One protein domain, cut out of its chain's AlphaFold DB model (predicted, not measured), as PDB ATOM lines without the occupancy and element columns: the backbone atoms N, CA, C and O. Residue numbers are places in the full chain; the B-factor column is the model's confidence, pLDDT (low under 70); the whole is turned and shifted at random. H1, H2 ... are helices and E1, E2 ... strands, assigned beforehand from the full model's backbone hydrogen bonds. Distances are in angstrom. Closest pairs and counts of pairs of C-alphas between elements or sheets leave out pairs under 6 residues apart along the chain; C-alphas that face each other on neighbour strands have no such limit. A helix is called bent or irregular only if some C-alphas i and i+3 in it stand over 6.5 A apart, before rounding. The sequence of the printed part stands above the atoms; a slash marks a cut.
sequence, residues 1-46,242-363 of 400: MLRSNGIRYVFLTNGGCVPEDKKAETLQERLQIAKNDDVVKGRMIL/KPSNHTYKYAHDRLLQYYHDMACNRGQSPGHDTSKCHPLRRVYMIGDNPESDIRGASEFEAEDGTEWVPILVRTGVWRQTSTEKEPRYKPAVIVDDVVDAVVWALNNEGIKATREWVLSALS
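Overview. This is residues 1 to 46 and 242 to 363 of the 400 residues of an uncharacterized protein of Fusarium oxysporum f. sp. vasinfectum 25433 (UniProt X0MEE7). A small parallel sheet of three strands, E1, E2 and E3, is the core of the model, with helix H3 over one face and helix H4 over the other, and H5 packs on H4. Long H2 starts beside one end of H3 and runs away from it, H1 lies off to one side with no contact to another named element, and residues 262 to 267 and 320 to 325 stick out at the two ends of the longest axis. The printed part has 168 residues with five named helices and three named strands, in the order H1 H2 E1 H3 E2 E3 H4 H5; the class is mixed, helices and strands, with under half of the residues in named elements. The whole is compact, with a radius of gyration of the C-alphas of 16.6 A and spans of 57 by 39 by 39 A.

Along the chain. E1 is residues 282 to 287, 16.0 A long, and begins at C-alpha 282 (-17.902, -3.205, -6.222). E2 is residues 307 to 313, 19.3 A, and E3 residues 333 to 335. H3 is residues 290 to 299, neither bent nor irregular, but only just: C-alphas 291 and 294 are 6.4 A apart. H4 is residues 338 to 348, 15.4 A, and H5 residues 355 to 363, ending at C-alpha 363 (7.673, -4.469, 5.234). H2 is residues 245 to 264, 28.6 A; it is irregular, with C-alphas 256 and 259 7.3 A apart, and has a kink of 41 degrees near residue 258. H1 is residues 20 to 30, 15.3 A, from C-alpha 20 (-3.481, -23.233, -10.276).

Arrangement. The sheet runs E1 E2 E3. E1 and E2 are parallel at 24 degrees, with N 285 and O 309 at 2.9 A; E2 and E3 are parallel at 33 degrees, with N 335 and O 312 at 2.9 A. H3 is on the sheet over E2 at a height of 8.0 A, along the strands; the closest C-alphas of the two are those of Ile 294 and Pro 310, 5.1 A. E1, H3 and E2 form a strand-helix-strand unit, two parallel neighbours with a helix between, its crossover right-handed. H4 is on the opposite face, over E2 at a height of 8.4 A, slantwise to the strands at 35 degrees on the local plane, which gives three layers, helices on both faces of the sheet; its closest C-alphas with E2 are those of Ala 341 and Ile 311, 6.5 A. H4 and H5 touch at a steep tilt of 58 degrees, opposite ways, closest at the C-alphas of Val 343 and Arg 355, 6.3 A. H2 touches H3 only at their ends, with its residues 245 to 248 alone, closest at the C-alphas of Asn 245 and Gly 296, 7.0 A. Every O i to N i+4 pair is within hydrogen-bond range in H1 and H4, against 14 of 16 in H2, 4 of 6 in H3 and 4 of 5 in H5.

Size, cuts and confidence. The C-alphas farthest apart are those of Gly 267 and Ser 322, 57.1 A. Residues 47 to 241 are not printed, and C-alphas 46 and 242 are 10.0 A apart across the cut. The links H2 to E1 and E2 to E3 are long. Residues 258 to 278 and 362 to 363 have a pLDDT under 70.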
ATOM      1  N   MET A   1      -2.457  -7.049   4.342       75.81
ATOM      2  CA  MET A   1      -3.296  -5.829   4.367       75.81
ATOM      3  C   MET A   1      -4.674  -6.033   3.739       75.81
ATOM      4  O   MET A   1      -5.643  -5.839   4.457       75.81
ATOM      5  N   LEU A   2      -4.817  -6.461   2.475       81.12
ATOM      6  CA  LEU A   2      -6.157  -6.661   1.881       81.12
ATOM      7  C   LEU A   2      -7.023  -7.619   2.722       81.12
ATOM      8  O   LEU A   2      -8.081  -7.246   3.223       81.12
ATOM      9  N   ARG A   3      -6.491  -8.812   3.013       75.69
ATOM     10  CA  ARG A   3      -7.156  -9.813   3.864       75.69
ATOM     11  C   ARG A   3      -7.457  -9.313   5.281       75.69
ATOM     12  O   ARG A   3      -8.530  -9.592   5.801       75.69
ATOM     13  N   SER A   4      -6.530  -8.583   5.907       74.62
ATOM     14  CA  SER A   4      -6.712  -8.068   7.275       74.62
ATOM     15  C   SER A   4      -7.795  -6.990   7.368       74.62
ATOM     16  O   SER A   4      -8.308  -6.760   8.453       74.62
ATOM     17  N   ASN A   5      -8.161  -6.365   6.244       76.44
ATOM     18  CA  ASN A   5      -9.284  -5.430   6.141       76.44
ATOM     19  C   ASN A   5     -10.566  -6.102   5.606       76.44
ATOM     20  O   ASN A   5     -11.500  -5.410   5.220       76.44
ATOM     21  N   GLY A   6     -10.619  -7.439   5.542       78.44
ATOM     22  CA  GLY A   6     -11.790  -8.169   5.041       78.44
ATOM     23  C   GLY A   6     -12.033  -8.020   3.535       78.44
ATOM     24  O   GLY A   6     -13.120  -8.320   3.057       78.44
ATOM     25  N   ILE A   7     -11.038  -7.571   2.766       86.75
ATOM     26  CA  ILE A   7     -11.183  -7.386   1.321       86.75
ATOM     27  C   ILE A   7     -11.022  -8.738   0.623       86.75
ATOM     28  O   ILE A   7     -10.047  -9.462   0.858       86.75
ATOM     29  N   ARG A   8     -11.985  -9.070  -0.242       88.88
ATOM     30  CA  ARG A   8     -11.959 -10.262  -1.100       88.88
ATOM     31  C   ARG A   8     -11.172  -9.953  -2.365       88.88
ATOM     32  O   ARG A   8     -11.263  -8.852  -2.896       88.88
ATOM     33  N   TYR A   9     -10.401 -10.922  -2.834       92.12
ATOM     34  CA  TYR A   9      -9.620 -10.783  -4.055       92.12
ATOM     35  C   TYR A   9      -9.380 -12.149  -4.686       92.12
ATOM     36  O   TYR A   9      -9.308 -13.166  -3.995       92.12
ATOM     37  N   VAL A  10      -9.225 -12.133  -6.003       94.00
ATOM     38  CA  VAL A  10      -8.752 -13.248  -6.820       94.00
ATOM     39  C   VAL A  10      -7.682 -12.721  -7.772       94.00
ATOM     40  O   VAL A  10      -7.631 -11.528  -8.068       94.00
ATOM     41  N   PHE A  11      -6.826 -13.609  -8.251       94.69
ATOM     42  CA  PHE A  11      -5.859 -13.335  -9.301       94.69
ATOM     43  C   PHE A  11      -6.388 -13.934 -10.600       94.69
ATOM     44  O   PHE A  11      -6.387 -15.154 -10.762       94.69
ATOM     45  N   LEU A  12      -6.833 -13.074 -11.515       95.81
ATOM     46  CA  LEU A  12      -7.386 -13.475 -12.806       95.81
ATOM     47  C   LEU A  12      -6.374 -13.243 -13.933       95.81
ATOM     48  O   LEU A  12      -6.045 -12.103 -14.275       95.81
ATOM     49  N   THR A  13      -5.883 -14.318 -14.545       92.12
ATOM     50  CA  THR A  13      -4.861 -14.250 -15.595       92.12
ATOM     51  C   THR A  13      -5.235 -15.075 -16.819       92.12
ATOM     52  O   THR A  13      -5.744 -16.184 -16.706       92.12
ATOM     53  N   ASN A  14      -4.928 -14.534 -17.999       90.62
ATOM     54  CA  ASN A  14      -5.000 -15.265 -19.263       90.62
ATOM     55  C   ASN A  14      -3.785 -16.182 -19.483       90.62
ATOM     56  O   ASN A  14      -3.786 -17.024 -20.380       90.62
ATOM     57  N   GLY A  15      -2.751 -16.057 -18.645       86.19
ATOM     58  CA  GLY A  15      -1.648 -17.008 -18.621       86.19
ATOM     59  C   GLY A  15      -2.098 -18.368 -18.084       86.19
ATOM     60  O   GLY A  15      -2.978 -18.453 -17.230       86.19
ATOM     61  N   GLY A  16      -1.449 -19.436 -18.546       84.88
ATOM     62  CA  GLY A  16      -1.804 -20.805 -18.174       84.88
ATOM     63  C   GLY A  16      -0.672 -21.807 -18.394       84.88
ATOM     64  O   GLY A  16       0.507 -21.442 -18.375       84.88
ATOM     65  N   CYS A  17      -1.048 -23.070 -18.605       77.62
ATOM     66  CA  CYS A  17      -0.170 -24.236 -18.787       77.62
ATOM     67  C   CYS A  17       0.665 -24.640 -17.574       77.62
ATOM     68  O   CYS A  17       1.702 -25.295 -17.696       77.62
ATOM     69  N   VAL A  18       0.163 -24.297 -16.398       88.62
ATOM     70  CA  VAL A  18       0.545 -24.888 -15.118       88.62
ATOM     71  C   VAL A  18      -0.727 -25.046 -14.277       88.62
ATOM     72  O   VAL A  18      -1.657 -24.267 -14.479       88.62
ATOM     73  N   PRO A  19      -0.785 -26.000 -13.336       90.81
ATOM     74  CA  PRO A  19      -1.861 -26.047 -12.350       90.81
ATOM     75  C   PRO A  19      -1.968 -24.739 -11.552       90.81
ATOM     76  O   PRO A  19      -0.960 -24.059 -11.318       90.81
ATOM     77  N   GLU A  20      -3.173 -24.420 -11.081       92.56
ATOM     78  CA  GLU A  20      -3.481 -23.233 -10.276       92.56
ATOM     79  C   GLU A  20      -2.566 -23.128  -9.056       92.56
ATOM     80  O   GLU A  20      -2.003 -22.064  -8.804       92.56
ATOM     81  N   ASP A  21      -2.363 -24.242  -8.347       90.94
ATOM     82  CA  ASP A  21      -1.518 -24.299  -7.155       90.94
ATOM     83  C   ASP A  21      -0.048 -24.006  -7.483       90.94
ATOM     84  O   ASP A  21       0.588 -23.208  -6.796       90.94
ATOM     85  N   LYS A  22       0.482 -24.534  -8.596       90.94
ATOM     86  CA  LYS A  22       1.857 -24.220  -9.026       90.94
ATOM     87  C   LYS A  22       2.008 -22.747  -9.413       90.94
ATOM     88  O   LYS A  22       3.044 -22.129  -9.146       90.94
ATOM     89  N   LYS A  23       0.987 -22.156 -10.045       91.75
ATOM     90  CA  LYS A  23       0.998 -20.720 -10.351       91.75
ATOM     91  C   LYS A  23       0.922 -19.883  -9.077       91.75
ATOM     92  O   LYS A  23       1.640 -18.887  -8.982       91.75
ATOM     93  N   ALA A  24       0.093 -20.298  -8.120       90.88
ATOM     94  CA  ALA A  24      -0.036 -19.658  -6.820       90.88
ATOM     95  C   ALA A  24       1.307 -19.653  -6.084       90.88
ATOM     96  O   ALA A  24       1.759 -18.592  -5.668       90.88
ATOM     97  N   GLU A  25       1.986 -20.801  -6.019       90.00
ATOM     98  CA  GLU A  25       3.321 -20.936  -5.426       90.00
ATOM     99  C   GLU A  25       4.337 -20.006  -6.096       90.00
ATOM    100  O   GLU A  25       5.026 -19.251  -5.413       90.00
ATOM    101  N   THR A  26       4.376 -19.983  -7.432       89.19
ATOM    102  CA  THR A  26       5.287 -19.101  -8.182       89.19
ATOM    103  C   THR A  26       5.029 -17.624  -7.868       89.19
ATOM    104  O   THR A  26       5.965 -16.836  -7.723       89.19
ATOM    105  N   LEU A  27       3.759 -17.215  -7.794       88.62
ATOM    106  CA  LEU A  27       3.394 -15.840  -7.459       88.62
ATOM    107  C   LEU A  27       3.755 -15.512  -6.007       88.62
ATOM    108  O   LEU A  27       4.298 -14.446  -5.738       88.62
ATOM    109  N   GLN A  28       3.509 -16.441  -5.088       87.88
ATOM    110  CA  GLN A  28       3.830 -16.312  -3.672       87.88
ATOM    111  C   GLN A  28       5.338 -16.143  -3.448       87.88
ATOM    112  O   GLN A  28       5.750 -15.245  -2.715       87.88
ATOM    113  N   GLU A  29       6.161 -16.923  -4.152       87.25
ATOM    114  CA  GLU A  29       7.621 -16.790  -4.145       87.25
ATOM    115  C   GLU A  29       8.077 -15.431  -4.695       87.25
ATOM    116  O   GLU A  29       8.898 -14.759  -4.071       87.25
ATOM    117  N   ARG A  30       7.510 -14.977  -5.822       85.50
ATOM    118  CA  ARG A  30       7.839 -13.667  -6.420       85.50
ATOM    119  C   ARG A  30       7.454 -12.489  -5.533       85.50
ATOM    120  O   ARG A  30       8.176 -11.499  -5.493       85.50
ATOM    121  N   LEU A  31       6.326 -12.598  -4.837       83.62
ATOM    122  CA  LEU A  31       5.866 -11.606  -3.867       83.62
ATOM    123  C   LEU A  31       6.541 -11.768  -2.496       83.62
ATOM    124  O   LEU A  31       6.239 -10.995  -1.591       83.62
ATOM    125  N   GLN A  32       7.440 -12.750  -2.345       81.56
ATOM    126  CA  GLN A  32       8.195 -13.020  -1.117       81.56
ATOM    127  C   GLN A  32       7.284 -13.232   0.101       81.56
ATOM    128  O   GLN A  32       7.578 -12.834   1.229       81.56
ATOM    129  N   ILE A  33       6.150 -13.878  -0.148       81.81
ATOM    130  CA  ILE A  33       5.171 -14.272   0.857       81.81
ATOM    131  C   ILE A  33       5.555 -15.670   1.363       81.81
ATOM    132  O   ILE A  33       5.908 -16.556   0.584       81.81
ATOM    133  N   ALA A  34       5.491 -15.889   2.677       78.69
ATOM    134  CA  ALA A  34       5.864 -17.167   3.282       78.69
ATOM    135  C   ALA A  34       4.965 -18.311   2.778       78.69
ATOM    136  O   ALA A  34       3.755 -18.137   2.694       78.69
ATOM    137  N   LYS A  35       5.532 -19.488   2.463       74.69
ATOM    138  CA  LYS A  35       4.809 -20.632   1.851       74.69
ATOM    139  C   LYS A  35       3.614 -21.148   2.663       74.69
ATOM    140  O   LYS A  35       2.702 -21.745   2.106       74.69
ATOM    141  N   ASN A  36       3.631 -20.940   3.976       76.62
ATOM    142  CA  ASN A  36       2.557 -21.321   4.891       76.62
ATOM    143  C   ASN A  36       1.408 -20.300   4.952       76.62
ATOM    144  O   ASN A  36       0.405 -20.578   5.605       76.62
ATOM    145  N   ASP A  37       1.545 -19.141   4.308       76.75
ATOM    146  CA  ASP A  37       0.460 -18.174   4.184       76.75
ATOM    147  C   ASP A  37      -0.463 -18.569   3.024       76.75
ATOM    148  O   ASP A  37      -0.022 -18.871   1.914       76.75
ATOM    149  N   ASP A  38      -1.765 -18.554   3.276       75.06
ATOM    150  CA  ASP A  38      -2.810 -18.924   2.332       75.06
ATOM    151  C   ASP A  38      -3.344 -17.709   1.566       75.06
ATOM    152  O   ASP A  38      -4.485 -17.734   1.128       75.06
ATOM    153  N   VAL A  39      -2.574 -16.626   1.409       80.31
ATOM    154  CA  VAL A  39      -3.003 -15.403   0.693       80.31
ATOM    155  C   VAL A  39      -3.113 -15.570  -0.823       80.31
ATOM    156  O   VAL A  39      -3.929 -14.896  -1.439       80.31
ATOM    157  N   VAL A  40      -2.348 -16.466  -1.450       84.06
ATOM    158  CA  VAL A  40      -2.447 -16.704  -2.907       84.06
ATOM    159  C   VAL A  40      -3.195 -17.998  -3.220       84.06
ATOM    160  O   VAL A  40      -4.001 -18.047  -4.152       84.06
ATOM    161  N   LYS A  41      -2.962 -19.043  -2.420       82.81
ATOM    162  CA  LYS A  41      -3.577 -20.359  -2.609       82.81
ATOM    163  C   LYS A  41      -5.107 -20.265  -2.677       82.81
ATOM    164  O   LYS A  41      -5.721 -19.505  -1.932       82.81
ATOM    165  N   GLY A  42      -5.720 -21.004  -3.605       84.12
ATOM    166  CA  GLY A  42      -7.175 -21.004  -3.817       84.12
ATOM    167  C   GLY A  42      -7.758 -19.718  -4.422       84.12
ATOM    168  O   GLY A  42      -8.973 -19.616  -4.555       84.12
ATOM    169  N   ARG A  43      -6.926 -18.733  -4.793       88.69
ATOM    170  CA  ARG A  43      -7.360 -17.468  -5.420       88.69
ATOM    171  C   ARG A  43      -6.866 -17.295  -6.853       88.69
ATOM    172  O   ARG A  43      -7.092 -16.242  -7.435       88.69
ATOM    173  N   MET A  44      -6.182 -18.287  -7.417       92.50
ATOM    174  CA  MET A  44      -5.699 -18.243  -8.797       92.50
ATOM    175  C   MET A  44      -6.777 -18.726  -9.765       92.50
ATOM    176  O   MET A  44      -7.290 -19.831  -9.619       92.50
ATOM    177  N   ILE A  45      -7.070 -17.912 -10.776       94.44
ATOM    178  CA  ILE A  45      -7.916 -18.263 -11.915       94.44
ATOM    179  C   ILE A  45      -7.075 -18.048 -13.172       94.44
ATOM    180  O   ILE A  45      -6.683 -16.923 -13.489       94.44
ATOM    181  N   LEU A  46      -6.756 -19.147 -13.846       93.94
ATOM    182  CA  LEU A  46      -6.007 -19.193 -15.099       93.94
ATOM    183  C   LEU A  46      -6.978 -19.255 -16.282       93.94
ATOM    184  O   LEU A  46      -8.162 -19.551 -16.115       93.94
ATOM    185  N   LYS A 242     -10.130 -13.478 -20.232       93.94
ATOM    186  CA  LYS A 242     -10.521 -12.085 -20.431       93.94
ATOM    187  C   LYS A 242     -10.427 -11.750 -21.930       93.94
ATOM    188  O   LYS A 242      -9.487 -12.223 -22.575       93.94
ATOM    189  N   PRO A 243     -11.375 -10.988 -22.502       93.50
ATOM    190  CA  PRO A 243     -12.495 -10.273 -21.869       93.50
ATOM    191  C   PRO A 243     -13.809 -11.087 -21.738       93.50
ATOM    192  O   PRO A 243     -14.862 -10.507 -21.514       93.50
ATOM    193  N   SER A 244     -13.795 -12.415 -21.910       92.56
ATOM    194  CA  SER A 244     -15.009 -13.252 -21.964       92.56
ATOM    195  C   SER A 244     -15.877 -13.142 -20.706       92.56
ATOM    196  O   SER A 244     -15.402 -13.385 -19.593       92.56
ATOM    197  N   ASN A 245     -17.179 -12.895 -20.896       91.25
ATOM    198  CA  ASN A 245     -18.169 -12.826 -19.815       91.25
ATOM    199  C   ASN A 245     -18.151 -14.101 -18.947       91.25
ATOM    200  O   ASN A 245     -18.105 -14.012 -17.726       91.25
ATOM    201  N   HIS A 246     -18.023 -15.292 -19.546       90.25
ATOM    202  CA  HIS A 246     -17.911 -16.555 -18.798       90.25
ATOM    203  C   HIS A 246     -16.764 -16.554 -17.775       90.25
ATOM    204  O   HIS A 246     -16.896 -17.095 -16.679       90.25
ATOM    205  N   THR A 247     -15.633 -15.937 -18.126       91.88
ATOM    206  CA  THR A 247     -14.461 -15.862 -17.244       91.88
ATOM    207  C   THR A 247     -14.686 -14.878 -16.102       91.88
ATOM    208  O   THR A 247     -14.325 -15.173 -14.962       91.88
ATOM    209  N   TYR A 248     -15.329 -13.743 -16.381       94.19
ATOM    210  CA  TYR A 248     -15.699 -12.775 -15.351       94.19
ATOM    211  C   TYR A 248     -16.791 -13.311 -14.424       94.19
ATOM    212  O   TYR A 248     -16.645 -13.180 -13.213       94.19
ATOM    213  N   LYS A 249     -17.802 -14.016 -14.948       92.56
ATOM    214  CA  LYS A 249     -18.811 -14.717 -14.141       92.56
ATOM    215  C   LYS A 249     -18.159 -15.729 -13.203       92.56
ATOM    216  O   LYS A 249     -18.405 -15.692 -12.004       92.56
ATOM    217  N   TYR A 250     -17.249 -16.562 -13.713       91.88
ATOM    218  CA  TYR A 250     -16.511 -17.509 -12.875       91.88
ATOM    219  C   TYR A 250     -15.695 -16.801 -11.777       91.88
ATOM    220  O   TYR A 250     -15.694 -17.231 -10.623       91.88
ATOM    221  N   ALA A 251     -15.009 -15.700 -12.103       93.25
ATOM    222  CA  ALA A 251     -14.269 -14.911 -11.116       93.25
ATOM    223  C   ALA A 251     -15.186 -14.255 -10.072       93.25
ATOM    224  O   ALA A 251     -14.853 -14.240  -8.886       93.25
ATOM    225  N   HIS A 252     -16.348 -13.763 -10.501       93.06
ATOM    226  CA  HIS A 252     -17.387 -13.191  -9.648       93.06
ATOM    227  C   HIS A 252     -17.929 -14.218  -8.654       93.06
ATOM    228  O   HIS A 252     -17.892 -13.989  -7.445       93.06
ATOM    229  N   ASP A 253     -18.316 -15.397  -9.141       89.62
ATOM    230  CA  ASP A 253     -18.819 -16.494  -8.313       89.62
ATOM    231  C   ASP A 253     -17.777 -16.918  -7.265       89.62
ATOM    232  O   ASP A 253     -18.101 -17.122  -6.091       89.62
ATOM    233  N   ARG A 254     -16.491 -16.953  -7.643       88.12
ATOM    234  CA  ARG A 254     -15.385 -17.221  -6.708       88.12
ATOM    235  C   ARG A 254     -15.220 -16.133  -5.645       88.12
ATOM    236  O   ARG A 254     -14.951 -16.453  -4.486       88.12
ATOM    237  N   LEU A 255     -15.408 -14.858  -5.990       90.25
ATOM    238  CA  LEU A 255     -15.389 -13.756  -5.019       90.25
ATOM    239  C   LEU A 255     -16.573 -13.823  -4.039       90.25
ATOM    240  O   LEU A 255     -16.423 -13.455  -2.867       90.25
ATOM    241  N   LEU A 256     -17.737 -14.306  -4.480       86.44
ATOM    242  CA  LEU A 256     -18.907 -14.516  -3.622       86.44
ATOM    243  C   LEU A 256     -18.718 -15.703  -2.665       86.44
ATOM    244  O   LEU A 256     -19.006 -15.580  -1.472       86.44
ATOM    245  N   GLN A 257     -18.160 -16.813  -3.152       77.69
ATOM    246  CA  GLN A 257     -17.944 -18.049  -2.380       77.69
ATOM    247  C   GLN A 257     -16.834 -17.941  -1.321       77.69
ATOM    248  O   GLN A 257     -16.796 -18.720  -0.370       77.69
ATOM    249  N   TYR A 258     -15.958 -16.937  -1.416       68.38
ATOM    250  CA  TYR A 258     -14.771 -16.781  -0.569       68.38
ATOM    251  C   TYR A 258     -15.004 -16.925   0.949       68.38
ATOM    252  O   TYR A 258     -14.208 -17.552   1.653       68.38
ATOM    253  N   TYR A 259     -16.084 -16.346   1.486       58.72
ATOM    254  CA  TYR A 259     -16.372 -16.439   2.923       58.72
ATOM    255  C   TYR A 259     -16.969 -17.784   3.339       58.72
ATOM    256  O   TYR A 259     -16.733 -18.217   4.467       58.72
ATOM    257  N   HIS A 260     -17.683 -18.454   2.436       54.56
ATOM    258  CA  HIS A 260     -18.182 -19.807   2.663       54.56
ATOM    259  C   HIS A 260     -17.002 -20.776   2.840       54.56
ATOM    260  O   HIS A 260     -16.929 -21.493   3.837       54.56
ATOM    261  N   ASP A 261     -15.999 -20.691   1.964       52.84
ATOM    262  CA  ASP A 261     -14.809 -21.549   2.020       52.84
ATOM    263  C   ASP A 261     -13.930 -21.269   3.252       52.84
ATOM    264  O   ASP A 261     -13.365 -22.192   3.848       52.84
ATOM    265  N   MET A 262     -13.838 -20.012   3.706       53.28
ATOM    266  CA  MET A 262     -13.148 -19.677   4.964       53.28
ATOM    267  C   MET A 262     -13.877 -20.179   6.217       53.28
ATOM    268  O   MET A 262     -13.208 -20.524   7.195       53.28
ATOM    269  N   ALA A 263     -15.213 -20.204   6.219       48.41
ATOM    270  CA  ALA A 263     -16.000 -20.727   7.335       48.41
ATOM    271  C   ALA A 263     -15.884 -22.259   7.428       48.41
ATOM    272  O   ALA A 263     -15.563 -22.782   8.499       48.41
ATOM    273  N   CYS A 264     -16.009 -22.957   6.291       45.94
ATOM    274  CA  CYS A 264     -15.858 -24.412   6.190       45.94
ATOM    275  C   CYS A 264     -14.465 -24.896   6.631       45.94
ATOM    276  O   CYS A 264     -14.352 -25.851   7.400       45.94
ATOM    277  N   ASN A 265     -13.395 -24.197   6.233       45.75
ATOM    278  CA  ASN A 265     -12.020 -24.538   6.626       45.75
ATOM    279  C   ASN A 265     -11.709 -24.295   8.118       45.75
ATOM    280  O   ASN A 265     -10.691 -24.768   8.618       45.75
ATOM    281  N   ARG A 266     -12.578 -23.587   8.856       47.97
ATOM    282  CA  ARG A 266     -12.475 -23.402  10.317       47.97
ATOM    283  C   ARG A 266     -13.291 -24.426  11.118       47.97
ATOM    284  O   ARG A 266     -13.491 -24.232  12.315       47.97
ATOM    285  N   GLY A 267     -13.769 -25.503  10.484       38.72
ATOM    286  CA  GLY A 267     -14.547 -26.557  11.148       38.72
ATOM    287  C   GLY A 267     -15.960 -26.128  11.551       38.72
ATOM    288  O   GLY A 267     -16.631 -26.833  12.301       38.72
ATOM    289  N   GLN A 268     -16.423 -24.976  11.066       44.38
ATOM    290  CA  GLN A 268     -17.815 -24.569  11.168       44.38
ATOM    291  C   GLN A 268     -18.457 -24.951   9.846       44.38
ATOM    292  O   GLN A 268     -18.213 -24.270   8.863       44.38
ATOM    293  N   SER A 269     -19.216 -26.042   9.789       40.91
ATOM    294  CA  SER A 269     -19.998 -26.376   8.596       40.91
ATOM    295  C   SER A 269     -21.202 -25.436   8.523       40.91
ATOM    296  O   SER A 269     -22.135 -25.618   9.313       40.91
ATOM    297  N   PRO A 270     -21.268 -24.449   7.611       46.66
ATOM    298  CA  PRO A 270     -22.559 -23.919   7.241       46.66
ATOM    299  C   PRO A 270     -23.175 -24.973   6.313       46.66
ATOM    300  O   PRO A 270     -22.540 -25.437   5.366       46.66
ATOM    301  N   GLY A 271     -24.421 -25.375   6.557       47.44
ATOM    302  CA  GLY A 271     -25.216 -25.906   5.448       47.44
ATOM    303  C   GLY A 271     -25.121 -24.928   4.271       47.44
ATOM    304  O   GLY A 271     -24.959 -23.730   4.508       47.44
ATOM    305  N   HIS A 272     -25.163 -25.443   3.042       44.78
ATOM    306  CA  HIS A 272     -24.999 -24.715   1.778       44.78
ATOM    307  C   HIS A 272     -26.112 -23.664   1.574       44.78
ATOM    308  O   HIS A 272     -26.989 -23.795   0.723       44.78
ATOM    309  N   ASP A 273     -26.110 -22.634   2.411       44.78
ATOM    310  CA  ASP A 273     -27.085 -21.562   2.458       44.78
ATOM    311  C   ASP A 273     -26.529 -20.390   1.653       44.78
ATOM    312  O   ASP A 273     -25.852 -19.492   2.164       44.78
ATOM    313  N   THR A 274     -26.792 -20.430   0.350       45.62
ATOM    314  CA  THR A 274     -26.411 -19.387  -0.607       45.62
ATOM    315  C   THR A 274     -27.021 -18.024  -0.264       45.62
ATOM    316  O   THR A 274     -26.508 -17.009  -0.732       45.62
ATOM    317  N   SER A 275     -28.031 -17.961   0.620       44.72
ATOM    318  CA  SER A 275     -28.622 -16.709   1.110       44.72
ATOM    319  C   SER A 275     -27.699 -15.898   2.035       44.72
ATOM    320  O   SER A 275     -27.980 -14.731   2.313       44.72
ATOM    321  N   LYS A 276     -26.572 -16.475   2.485       46.81
ATOM    322  CA  LYS A 276     -25.557 -15.804   3.323       46.81
ATOM    323  C   LYS A 276     -24.326 -15.319   2.556       46.81
ATOM    324  O   LYS A 276     -23.344 -14.905   3.177       46.81
ATOM    325  N   CYS A 277     -24.349 -15.341   1.224       54.53
ATOM    326  CA  CYS A 277     -23.317 -14.679   0.430       54.53
ATOM    327  C   CYS A 277     -23.474 -13.163   0.597       54.53
ATOM    328  O   CYS A 277     -24.400 -12.560   0.065       54.53
ATOM    329  N   HIS A 278     -22.591 -12.539   1.379       61.16
ATOM    330  CA  HIS A 278     -22.594 -11.087   1.534       61.16
ATOM    331  C   HIS A 278     -22.415 -10.424   0.155       61.16
ATOM    332  O   HIS A 278     -21.376 -10.682  -0.476       61.16
ATOM    333  N   PRO A 279     -23.361  -9.573  -0.286       73.94
ATOM    334  CA  PRO A 279     -23.322  -8.974  -1.614       73.94
ATOM    335  C   PRO A 279     -22.052  -8.142  -1.791       73.94
ATOM    336  O   PRO A 279     -21.563  -7.514  -0.844       73.94
ATOM    337  N   LEU A 280     -21.488  -8.168  -2.996       87.31
ATOM    338  CA  LEU A 280     -20.383  -7.296  -3.371       87.31
ATOM    339  C   LEU A 280     -20.976  -5.993  -3.898       87.31
ATOM    340  O   LEU A 280     -21.827  -5.992  -4.773       87.31
ATOM    341  N   ARG A 281     -20.539  -4.853  -3.360       91.12
ATOM    342  CA  ARG A 281     -20.934  -3.561  -3.936       91.12
ATOM    343  C   ARG A 281     -20.150  -3.281  -5.214       91.12
ATOM    344  O   ARG A 281     -20.700  -2.777  -6.187       91.12
ATOM    345  N   ARG A 282     -18.847  -3.563  -5.172       94.81
ATOM    346  CA  ARG A 282     -17.902  -3.205  -6.222       94.81
ATOM    347  C   ARG A 282     -16.716  -4.161  -6.263       94.81
ATOM    348  O   ARG A 282     -16.205  -4.557  -5.213       94.81
ATOM    349  N   VAL A 283     -16.255  -4.474  -7.466       96.94
ATOM    350  CA  VAL A 283     -15.024  -5.214  -7.752       96.94
ATOM    351  C   VAL A 283     -14.119  -4.323  -8.593       96.94
ATOM    352  O   VAL A 283     -14.538  -3.802  -9.618       96.94
ATOM    353  N   TYR A 284     -12.871  -4.140  -8.171       98.06
ATOM    354  CA  TYR A 284     -11.885  -3.368  -8.926       98.06
ATOM    355  C   TYR A 284     -11.015  -4.315  -9.753       98.06
ATOM    356  O   TYR A 284     -10.245  -5.096  -9.191       98.06
ATOM    357  N   MET A 285     -11.128  -4.248 -11.080       98.19
ATOM    358  CA  MET A 285     -10.286  -5.017 -11.995       98.19
ATOM    359  C   MET A 285      -9.022  -4.222 -12.306       98.19
ATOM    360  O   MET A 285      -9.082  -3.217 -13.006       98.19
ATOM    361  N   ILE A 286      -7.881  -4.674 -11.788       98.44
ATOM    362  CA  ILE A 286      -6.582  -4.029 -11.996       98.44
ATOM    363  C   ILE A 286      -5.820  -4.809 -13.065       98.44
ATOM    364  O   ILE A 286      -5.507  -5.982 -12.857       98.44
ATOM    365  N   GLY A 287      -5.504  -4.162 -14.184       97.12
ATOM    366  CA  GLY A 287      -4.821  -4.810 -15.301       97.12
ATOM    367  C   GLY A 287      -4.066  -3.842 -16.200       97.12
ATOM    368  O   GLY A 287      -4.127  -2.628 -16.015       97.12
ATOM    369  N   ASP A 288      -3.310  -4.385 -17.144       95.62
ATOM    370  CA  ASP A 288      -2.386  -3.650 -18.011       95.62
ATOM    371  C   ASP A 288      -2.786  -3.676 -19.492       95.62
ATOM    372  O   ASP A 288      -2.179  -2.969 -20.301       95.62
ATOM    373  N   ASN A 289      -3.791  -4.479 -19.855       95.06
ATOM    374  CA  ASN A 289      -4.226  -4.676 -21.232       95.06
ATOM    375  C   ASN A 289      -5.657  -4.131 -21.458       95.06
ATOM    376  O   ASN A 289      -6.620  -4.719 -20.954       95.06
ATOM    377  N   PRO A 290      -5.834  -3.034 -22.226       95.69
ATOM    378  CA  PRO A 290      -7.134  -2.427 -22.487       95.69
ATOM    379  C   PRO A 290      -8.138  -3.381 -23.135       95.69
ATOM    380  O   PRO A 290      -9.288  -3.445 -22.713       95.69
ATOM    381  N   GLU A 291      -7.710  -4.161 -24.122       93.50
ATOM    382  CA  GLU A 291      -8.553  -5.091 -24.875       93.50
ATOM    383  C   GLU A 291      -8.955  -6.343 -24.081       93.50
ATOM    384  O   GLU A 291      -9.852  -7.072 -24.510       93.50
ATOM    385  N   SER A 292      -8.318  -6.583 -22.932       93.56
ATOM    386  CA  SER A 292      -8.509  -7.778 -22.107       93.56
ATOM    387  C   SER A 292      -9.076  -7.416 -20.732       93.56
ATOM    388  O   SER A 292     -10.250  -7.666 -20.460       93.56
ATOM    389  N   ASP A 293      -8.283  -6.754 -19.887       97.00
ATOM    390  CA  ASP A 293      -8.638  -6.435 -18.502       97.00
ATOM    391  C   ASP A 293      -9.711  -5.350 -18.410       97.00
ATOM    392  O   ASP A 293     -10.696  -5.488 -17.680       97.00
ATOM    393  N   ILE A 294      -9.500  -4.258 -19.148       97.75
ATOM    394  CA  ILE A 294     -10.345  -3.062 -19.069       97.75
ATOM    395  C   ILE A 294     -11.656  -3.316 -19.792       97.75
ATOM    396  O   ILE A 294     -12.722  -3.080 -19.224       97.75
ATOM    397  N   ARG A 295     -11.579  -3.859 -21.009       96.81
ATOM    398  CA  ARG A 295     -12.739  -4.301 -21.773       96.81
ATOM    399  C   ARG A 295     -13.599  -5.269 -20.973       96.81
ATOM    400  O   ARG A 295     -14.781  -5.006 -20.795       96.81
ATOM    401  N   GLY A 296     -13.009  -6.355 -20.472       96.38
ATOM    402  CA  GLY A 296     -13.769  -7.399 -19.791       96.38
ATOM    403  C   GLY A 296     -14.490  -6.885 -18.547       96.38
ATOM    404  O   GLY A 296     -15.654  -7.203 -18.347       96.38
ATOM    405  N   ALA A 297     -13.848  -6.022 -17.754       97.25
ATOM    406  CA  ALA A 297     -14.502  -5.413 -16.596       97.25
ATOM    407  C   ALA A 297     -15.575  -4.384 -16.975       97.25
ATOM    408  O   ALA A 297     -16.537  -4.234 -16.238       97.25
ATOM    409  N   SER A 298     -15.416  -3.688 -18.105       96.44
ATOM    410  CA  SER A 298     -16.401  -2.708 -18.583       96.44
ATOM    411  C   SER A 298     -17.644  -3.368 -19.186       96.44
ATOM    412  O   SER A 298     -18.731  -2.814 -19.088       96.44
ATOM    413  N   GLU A 299     -17.475  -4.515 -19.849       96.06
ATOM    414  CA  GLU A 299     -18.550  -5.250 -20.535       96.06
ATOM    415  C   GLU A 299     -19.254  -6.268 -19.618       96.06
ATOM    416  O   GLU A 299     -20.305  -6.796 -19.983       96.06
ATOM    417  N   PHE A 300     -18.689  -6.583 -18.447       96.62
ATOM    418  CA  PHE A 300     -19.274  -7.556 -17.531       96.62
ATOM    419  C   PHE A 300     -20.383  -6.943 -16.667       96.62
ATOM    420  O   PHE A 300     -20.135  -6.108 -15.798       96.62
ATOM    421  N   GLU A 301     -21.602  -7.435 -16.865       94.69
ATOM    422  CA  GLU A 301     -22.773  -7.086 -16.063       94.69
ATOM    423  C   GLU A 301     -23.062  -8.205 -15.053       94.69
ATOM    424  O   GLU A 301     -23.558  -9.276 -15.409       94.69
ATOM    425  N   ALA A 302     -22.732  -7.973 -13.780       92.75
ATOM    426  CA  ALA A 302     -23.022  -8.929 -12.719       92.75
ATOM    427  C   ALA A 302     -24.530  -8.972 -12.413       92.75
ATOM    428  O   ALA A 302     -25.156  -7.943 -12.157       92.75
ATOM    429  N   GLU A 303     -25.106 -10.176 -12.371       90.81
ATOM    430  CA  GLU A 303     -26.545 -10.399 -12.134       90.81
ATOM    431  C   GLU A 303     -27.031  -9.877 -10.768       90.81
ATOM    432  O   GLU A 303     -28.206  -9.550 -10.608       90.81
ATOM    433  N   ASP A 304     -26.135  -9.780  -9.783       89.19
ATOM    434  CA  ASP A 304     -26.425  -9.291  -8.430       89.19
ATOM    435  C   ASP A 304     -26.276  -7.764  -8.275       89.19
ATOM    436  O   ASP A 304     -26.410  -7.238  -7.169       89.19
ATOM    437  N   GLY A 305     -26.004  -7.045  -9.371       91.50
ATOM    438  CA  GLY A 305     -25.811  -5.594  -9.382       91.50
ATOM    439  C   GLY A 305     -24.427  -5.131  -8.918       91.50
ATOM    440  O   GLY A 305     -24.228  -3.929  -8.729       91.50
ATOM    441  N   THR A 306     -23.468  -6.045  -8.731       94.75
ATOM    442  CA  THR A 306     -22.081  -5.688  -8.402       94.75
ATOM    443  C   THR A 306     -21.433  -4.894  -9.535       94.75
ATOM    444  O   THR A 306     -21.343  -5.358 -10.669       94.75
ATOM    445  N   GLU A 307     -20.889  -3.722  -9.216       96.69
ATOM    446  CA  GLU A 307     -20.179  -2.893 -10.191       96.69
ATOM    447  C   GLU A 307     -18.737  -3.387 -10.392       96.69
ATOM    448  O   GLU A 307     -17.958  -3.441  -9.438       96.69
ATOM    449  N   TRP A 308     -18.346  -3.693 -11.629       97.75
ATOM    450  CA  TRP A 308     -16.950  -3.960 -11.983       97.75
ATOM    451  C   TRP A 308     -16.281  -2.683 -12.501       97.75
ATOM    452  O   TRP A 308     -16.690  -2.102 -13.499       97.75
ATOM    453  N   VAL A 309     -15.242  -2.225 -11.800       98.38
ATOM    454  CA  VAL A 309     -14.556  -0.957 -12.072       98.38
ATOM    455  C   VAL A 309     -13.149  -1.230 -12.609       98.38
ATOM    456  O   VAL A 309     -12.296  -1.716 -11.858       98.38
ATOM    457  N   PRO A 310     -12.870  -0.920 -13.887       98.25
ATOM    458  CA  PRO A 310     -11.558  -1.142 -14.480       98.25
ATOM    459  C   PRO A 310     -10.529  -0.083 -14.061       98.25
ATOM    460  O   PRO A 310     -10.778   1.119 -14.160       98.25
ATOM    461  N   ILE A 311      -9.334  -0.523 -13.674       98.62
ATOM    462  CA  ILE A 311      -8.163   0.309 -13.375       98.62
ATOM    463  C   ILE A 311      -7.007  -0.145 -14.268       98.62
ATOM    464  O   ILE A 311      -6.601  -1.308 -14.215       98.62
ATOM    465  N   LEU A 312      -6.461   0.776 -15.065       98.38
ATOM    466  CA  LEU A 312      -5.346   0.497 -15.972       98.38
ATOM    467  C   LEU A 312      -4.012   0.898 -15.337       98.38
ATOM    468  O   LEU A 312      -3.854   2.040 -14.903       98.38
ATOM    469  N   VAL A 313      -3.041  -0.016 -15.321       97.19
ATOM    470  CA  VAL A 313      -1.668   0.256 -14.863       97.19
ATOM    471  C   VAL A 313      -0.709   0.457 -16.041       97.19
ATOM    472  O   VAL A 313      -0.884  -0.133 -17.105       97.19
ATOM    473  N   ARG A 314       0.346   1.261 -15.853       94.81
ATOM    474  CA  ARG A 314       1.359   1.567 -16.892       94.81
ATOM    475  C   ARG A 314       2.537   0.587 -16.934       94.81
ATOM    476  O   ARG A 314       3.459   0.744 -17.739       94.81
ATOM    477  N   THR A 315       2.539  -0.425 -16.071       92.00
ATOM    478  CA  THR A 315       3.649  -1.379 -15.917       92.00
ATOM    479  C   THR A 315       3.656  -2.527 -16.931       92.00
ATOM    480  O   THR A 315       4.582  -3.338 -16.897       92.00
ATOM    481  N   GLY A 316       2.685  -2.601 -17.849       90.75
ATOM    482  CA  GLY A 316       2.528  -3.746 -18.751       90.75
ATOM    483  C   GLY A 316       2.288  -3.395 -20.221       90.75
ATOM    484  O   GLY A 316       3.056  -2.620 -20.796       90.75
ATOM    485  N   VAL A 317       1.299  -4.048 -20.844       89.56
ATOM    486  CA  VAL A 317       1.010  -4.009 -22.288       89.56
ATOM    487  C   VAL A 317       0.760  -2.588 -22.777       89.56
ATOM    488  O   VAL A 317       1.397  -2.175 -23.751       89.56
ATOM    489  N   TRP A 318      -0.129  -1.847 -22.114       93.38
ATOM    490  CA  TRP A 318      -0.450  -0.487 -22.520       93.38
ATOM    491  C   TRP A 318       0.599   0.515 -22.055       93.38
ATOM    492  O   TRP A 318       0.988   0.580 -20.886       93.38
ATOM    493  N   ARG A 319       1.010   1.361 -22.997       87.00
ATOM    494  CA  ARG A 319       1.790   2.565 -22.744       87.00
ATOM    495  C   ARG A 319       1.269   3.664 -23.637       87.00
ATOM    496  O   ARG A 319       0.955   3.433 -24.801       87.00
ATOM    497  N   GLN A 320       1.259   4.876 -23.105       89.75
ATOM    498  CA  GLN A 320       0.962   6.040 -23.916       89.75
ATOM    499  C   GLN A 320       2.083   6.238 -24.942       89.75
ATOM    500  O   GLN A 320       3.251   6.400 -24.583       89.75
ATOM    501  N   THR A 321       1.726   6.208 -26.220       87.12
ATOM    502  CA  THR A 321       2.644   6.414 -27.344       87.12
ATOM    503  C   THR A 321       2.095   7.488 -28.280       87.12
ATOM    504  O   THR A 321       0.965   7.955 -28.136       87.12
ATOM    505  N   SER A 322       2.888   7.902 -29.269       87.94
ATOM    506  CA  SER A 322       2.412   8.820 -30.309       87.94
ATOM    507  C   SER A 322       1.292   8.210 -31.162       87.94
ATOM    508  O   SER A 322       0.401   8.942 -31.597       87.94
ATOM    509  N   THR A 323       1.327   6.890 -31.373       85.75
ATOM    510  CA  THR A 323       0.338   6.118 -32.143       85.75
ATOM    511  C   THR A 323      -0.877   5.704 -31.318       85.75
ATOM    512  O   THR A 323      -1.949   5.498 -31.876       85.75
ATOM    513  N   GLU A 324      -0.732   5.613 -29.998       85.88
ATOM    514  CA  GLU A 324      -1.792   5.236 -29.066       85.88
ATOM    515  C   GLU A 324      -1.771   6.181 -27.860       85.88
ATOM    516  O   GLU A 324      -1.100   5.948 -26.853       85.88
ATOM    517  N   LYS A 325      -2.473   7.310 -28.004       90.06
ATOM    518  CA  LYS A 325      -2.510   8.371 -26.984       90.06
ATOM    519  C   LYS A 325      -3.431   8.048 -25.811       90.06
ATOM    520  O   LYS A 325      -3.188   8.542 -24.717       90.06
ATOM    521  N   GLU A 326      -4.457   7.242 -26.059       92.62
ATOM    522  CA  GLU A 326      -5.496   6.836 -25.114       92.62
ATOM    523  C   GLU A 326      -5.773   5.337 -25.301       92.62
ATOM    524  O   GLU A 326      -5.664   4.853 -26.434       92.62
ATOM    525  N   PRO A 327      -6.130   4.598 -24.237       93.81
ATOM    526  CA  PRO A 327      -6.511   3.198 -24.368       93.81
ATOM    527  C   PRO A 327      -7.826   3.073 -25.149       93.81
ATOM    528  O   PRO A 327      -8.739   3.888 -24.993       93.81
ATOM    529  N   ARG A 328      -7.950   2.026 -25.972       92.12
ATOM    530  CA  ARG A 328      -9.168   1.779 -26.772       92.12
ATOM    531  C   ARG A 328     -10.418   1.568 -25.918       92.12
ATOM    532  O   ARG A 328     -11.505   1.979 -26.312       92.12
ATOM    533  N   TYR A 329     -10.244   0.961 -24.748       95.19
ATOM    534  CA  TYR A 329     -11.270   0.819 -23.720       95.19
ATOM    535  C   TYR A 329     -10.933   1.748 -22.560       95.19
ATOM    536  O   TYR A 329      -9.805   1.737 -22.068       95.19
ATOM    537  N   LYS A 330     -11.895   2.577 -22.141       95.69
ATOM    538  CA  LYS A 330     -11.665   3.606 -21.122       95.69
ATOM    539  C   LYS A 330     -11.716   3.001 -19.715       95.69
ATOM    540  O   LYS A 330     -12.779   2.528 -19.320       95.69
ATOM    541  N   PRO A 331     -10.620   3.044 -18.939       97.44
ATOM    542  CA  PRO A 331     -10.653   2.670 -17.533       97.44
ATOM    543  C   PRO A 331     -11.263   3.794 -16.684       97.44
ATOM    544  O   PRO A 331     -11.350   4.943 -17.120       97.44
ATOM    545  N   ALA A 332     -11.616   3.490 -15.435       97.94
ATOM    546  CA  ALA A 332     -12.023   4.502 -14.463       97.94
ATOM    547  C   ALA A 332     -10.852   5.410 -14.052       97.94
ATOM    548  O   ALA A 332     -11.043   6.590 -13.761       97.94
ATOM    549  N   VAL A 333      -9.632   4.864 -14.040       98.06
ATOM    550  CA  VAL A 333      -8.393   5.613 -13.810       98.06
ATOM    551  C   VAL A 333      -7.209   4.902 -14.470       98.06
ATOM    552  O   VAL A 333      -7.198   3.675 -14.601       98.06
ATOM    553  N   ILE A 334      -6.203   5.684 -14.867       97.94
ATOM    554  CA  ILE A 334      -4.893   5.191 -15.298       97.94
ATOM    555  C   ILE A 334      -3.871   5.577 -14.232       97.94
ATOM    556  O   ILE A 334      -3.716   6.763 -13.935       97.94
ATOM    557  N   VAL A 335      -3.167   4.595 -13.681       97.06
ATOM    558  CA  VAL A 335      -2.188   4.772 -12.597       97.06
ATOM    559  C   VAL A 335      -0.843   4.152 -12.961       97.06
ATOM    560  O   VAL A 335      -0.742   3.391 -13.926       97.06
ATOM    561  N   ASP A 336       0.206   4.486 -12.214       95.12
ATOM    562  CA  ASP A 336       1.557   4.047 -12.559       95.12
ATOM    563  C   ASP A 336       1.738   2.547 -12.315       95.12
ATOM    564  O   ASP A 336       2.181   1.839 -13.221       95.12
ATOM    565  N   ASP A 337       1.324   2.034 -11.154       95.25
ATOM    566  CA  ASP A 337       1.455   0.618 -10.812       95.25
ATOM    567  C   ASP A 337       0.299   0.051  -9.959       95.25
ATOM    568  O   ASP A 337      -0.698   0.709  -9.657       95.25
ATOM    569  N   VAL A 338       0.427  -1.227  -9.580       94.81
ATOM    570  CA  VAL A 338      -0.575  -1.955  -8.783       94.81
ATOM    571  C   VAL A 338      -0.775  -1.364  -7.384       94.81
ATOM    572  O   VAL A 338      -1.860  -1.482  -6.819       94.81
ATOM    573  N   VAL A 339       0.246  -0.727  -6.806       94.75
ATOM    574  CA  VAL A 339       0.137  -0.121  -5.477       94.75
ATOM    575  C   VAL A 339      -0.739   1.120  -5.568       94.75
ATOM    576  O   VAL A 339      -1.652   1.267  -4.756       94.75
ATOM    577  N   ASP A 340      -0.537   1.955  -6.587       97.12
ATOM    578  CA  ASP A 340      -1.372   3.137  -6.815       97.12
ATOM    579  C   ASP A 340      -2.816   2.754  -7.160       97.12
ATOM    580  O   ASP A 340      -3.755   3.400  -6.693       97.12
ATOM    581  N   ALA A 341      -3.013   1.647  -7.884       97.62
ATOM    582  CA  ALA A 341      -4.341   1.096  -8.152       97.62
ATOM    583  C   ALA A 341      -5.072   0.698  -6.859       97.62
ATOM    584  O   ALA A 341      -6.235   1.055  -6.660       97.62
ATOM    585  N   VAL A 342      -4.382   0.001  -5.948       95.81
ATOM    586  CA  VAL A 342      -4.937  -0.384  -4.642       95.81
ATOM    587  C   VAL A 342      -5.215   0.847  -3.779       95.81
ATOM    588  O   VAL A 342      -6.277   0.926  -3.166       95.81
ATOM    589  N   VAL A 343      -4.307   1.825  -3.741       96.50
ATOM    590  CA  VAL A 343      -4.512   3.088  -3.011       96.50
ATOM    591  C   VAL A 343      -5.751   3.821  -3.528       96.50
ATOM    592  O   VAL A 343      -6.577   4.261  -2.728       96.50
ATOM    593  N   TRP A 344      -5.906   3.933  -4.846       97.69
ATOM    594  CA  TRP A 344      -7.056   4.591  -5.459       97.69
ATOM    595  C   TRP A 344      -8.369   3.876  -5.124       97.69
ATOM    596  O   TRP A 344      -9.316   4.511  -4.659       97.69
ATOM    597  N   ALA A 345      -8.399   2.546  -5.269       97.00
ATOM    598  CA  ALA A 345      -9.570   1.736  -4.944       97.00
ATOM    599  C   ALA A 345      -9.980   1.891  -3.472       97.00
ATOM    600  O   ALA A 345     -11.144   2.138  -3.175       97.00
ATOM    601  N   LEU A 346      -9.025   1.816  -2.539       94.81
ATOM    602  CA  LEU A 346      -9.298   1.943  -1.105       94.81
ATOM    603  C   LEU A 346      -9.844   3.323  -0.726       94.81
ATOM    604  O   LEU A 346     -10.811   3.403   0.033       94.81
ATOM    605  N   ASN A 347      -9.280   4.398  -1.284       95.88
ATOM    606  CA  ASN A 347      -9.771   5.751  -1.023       95.88
ATOM    607  C   ASN A 347     -11.202   5.955  -1.554       95.88
ATOM    608  O   ASN A 347     -12.009   6.596  -0.880       95.88
ATOM    609  N   ASN A 348     -11.554   5.346  -2.692       96.06
ATOM    610  CA  ASN A 348     -12.924   5.355  -3.219       96.06
ATOM    611  C   ASN A 348     -13.917   4.533  -2.382       96.06
ATOM    612  O   ASN A 348     -15.124   4.756  -2.471       96.06
ATOM    613  N   GLU A 349     -13.422   3.618  -1.546       93.44
ATOM    614  CA  GLU A 349     -14.205   2.878  -0.549       93.44
ATOM    615  C   GLU A 349     -14.186   3.541   0.845       93.44
ATOM    616  O   GLU A 349     -14.662   2.961   1.819       93.44
ATOM    617  N   GLY A 350     -13.634   4.755   0.969       91.44
ATOM    618  CA  GLY A 350     -13.571   5.499   2.233       91.44
ATOM    619  C   GLY A 350     -12.456   5.051   3.189       91.44
ATOM    620  O   GLY A 350     -12.366   5.560   4.309       91.44
ATOM    621  N   ILE A 351     -11.576   4.140   2.762       90.19
ATOM    622  CA  ILE A 351     -10.387   3.734   3.516       90.19
ATOM    623  C   ILE A 351      -9.249   4.679   3.135       90.19
ATOM    624  O   ILE A 351      -8.711   4.598   2.034       90.19
ATOM    625  N   LYS A 352      -8.860   5.564   4.063       91.81
ATOM    626  CA  LYS A 352      -7.728   6.484   3.867       91.81
ATOM    627  C   LYS A 352      -6.433   5.691   3.686       91.81
ATOM    628  O   LYS A 352      -5.823   5.262   4.664       91.81
ATOM    629  N   ALA A 353      -6.029   5.513   2.436       92.06
ATOM    630  CA  ALA A 353      -4.851   4.756   2.053       92.06
ATOM    631  C   ALA A 353      -3.807   5.683   1.426       92.06
ATOM    632  O   ALA A 353      -4.122   6.544   0.608       92.06
ATOM    633  N   THR A 354      -2.550   5.467   1.795       94.00
ATOM    634  CA  THR A 354      -1.373   6.104   1.183       94.00
ATOM    635  C   THR A 354      -0.472   5.023   0.608       94.00
ATOM    636  O   THR A 354      -0.493   3.892   1.109       94.00
ATOM    637  N   ARG A 355       0.351   5.368  -0.384       93.44
ATOM    638  CA  ARG A 355       1.333   4.444  -0.963       93.44
ATOM    639  C   ARG A 355       2.263   3.880   0.115       93.44
ATOM    640  O   ARG A 355       2.468   2.671   0.173       93.44
ATOM    641  N   GLU A 356       2.726   4.724   1.034       91.31
ATOM    642  CA  GLU A 356       3.592   4.354   2.158       91.31
ATOM    643  C   GLU A 356       2.916   3.330   3.068       91.31
ATOM    644  O   GLU A 356       3.523   2.326   3.428       91.31
ATOM    645  N   TRP A 357       1.642   3.539   3.406       88.56
ATOM    646  CA  TRP A 357       0.877   2.591   4.218       88.56
ATOM    647  C   TRP A 357       0.728   1.230   3.523       88.56
ATOM    648  O   TRP A 357       1.008   0.200   4.144       88.56
ATOM    649  N   VAL A 358       0.369   1.204   2.234       86.94
ATOM    650  CA  VAL A 358       0.242  -0.051   1.468       86.94
ATOM    651  C   VAL A 358       1.587  -0.780   1.383       86.94
ATOM    652  O   VAL A 358       1.646  -1.984   1.636       86.94
ATOM    653  N   LEU A 359       2.679  -0.062   1.114       85.19
ATOM    654  CA  LEU A 359       4.032  -0.627   1.068       85.19
ATOM    655  C   LEU A 359       4.539  -1.060   2.451       85.19
ATOM    656  O   LEU A 359       5.227  -2.073   2.572       85.19
ATOM    657  N   SER A 360       4.162  -0.363   3.525       81.12
ATOM    658  CA  SER A 360       4.540  -0.744   4.892       81.12
ATOM    659  C   SER A 360       3.960  -2.106   5.286       81.12
ATOM    660  O   SER A 360       4.577  -2.848   6.055       81.12
ATOM    661  N   ALA A 361       2.822  -2.496   4.705       70.62
ATOM    662  CA  ALA A 361       2.268  -3.829   4.891       70.62
ATOM    663  C   ALA A 361       3.123  -4.931   4.244       70.62
ATOM    664  O   ALA A 361       3.068  -6.069   4.704       70.62
ATOM    665  N   LEU A 362       3.929  -4.597   3.230       63.72
ATOM    666  CA  LEU A 362       4.946  -5.495   2.677       63.72
ATOM    667  C   LEU A 362       6.175  -5.555   3.591       63.72
ATOM    668  O   LEU A 362       6.791  -6.597   3.704       63.72
ATOM    669  N   SER A 363       6.513  -4.484   4.318       51.41
ATOM    670  CA  SER A 363       7.673  -4.469   5.234       51.41
ATOM    671  C   SER A 363       7.499  -5.292   6.522       51.41
ATOM    672  O   SER A 363       8.486  -5.604   7.190       51.41
TER     673      SER A 363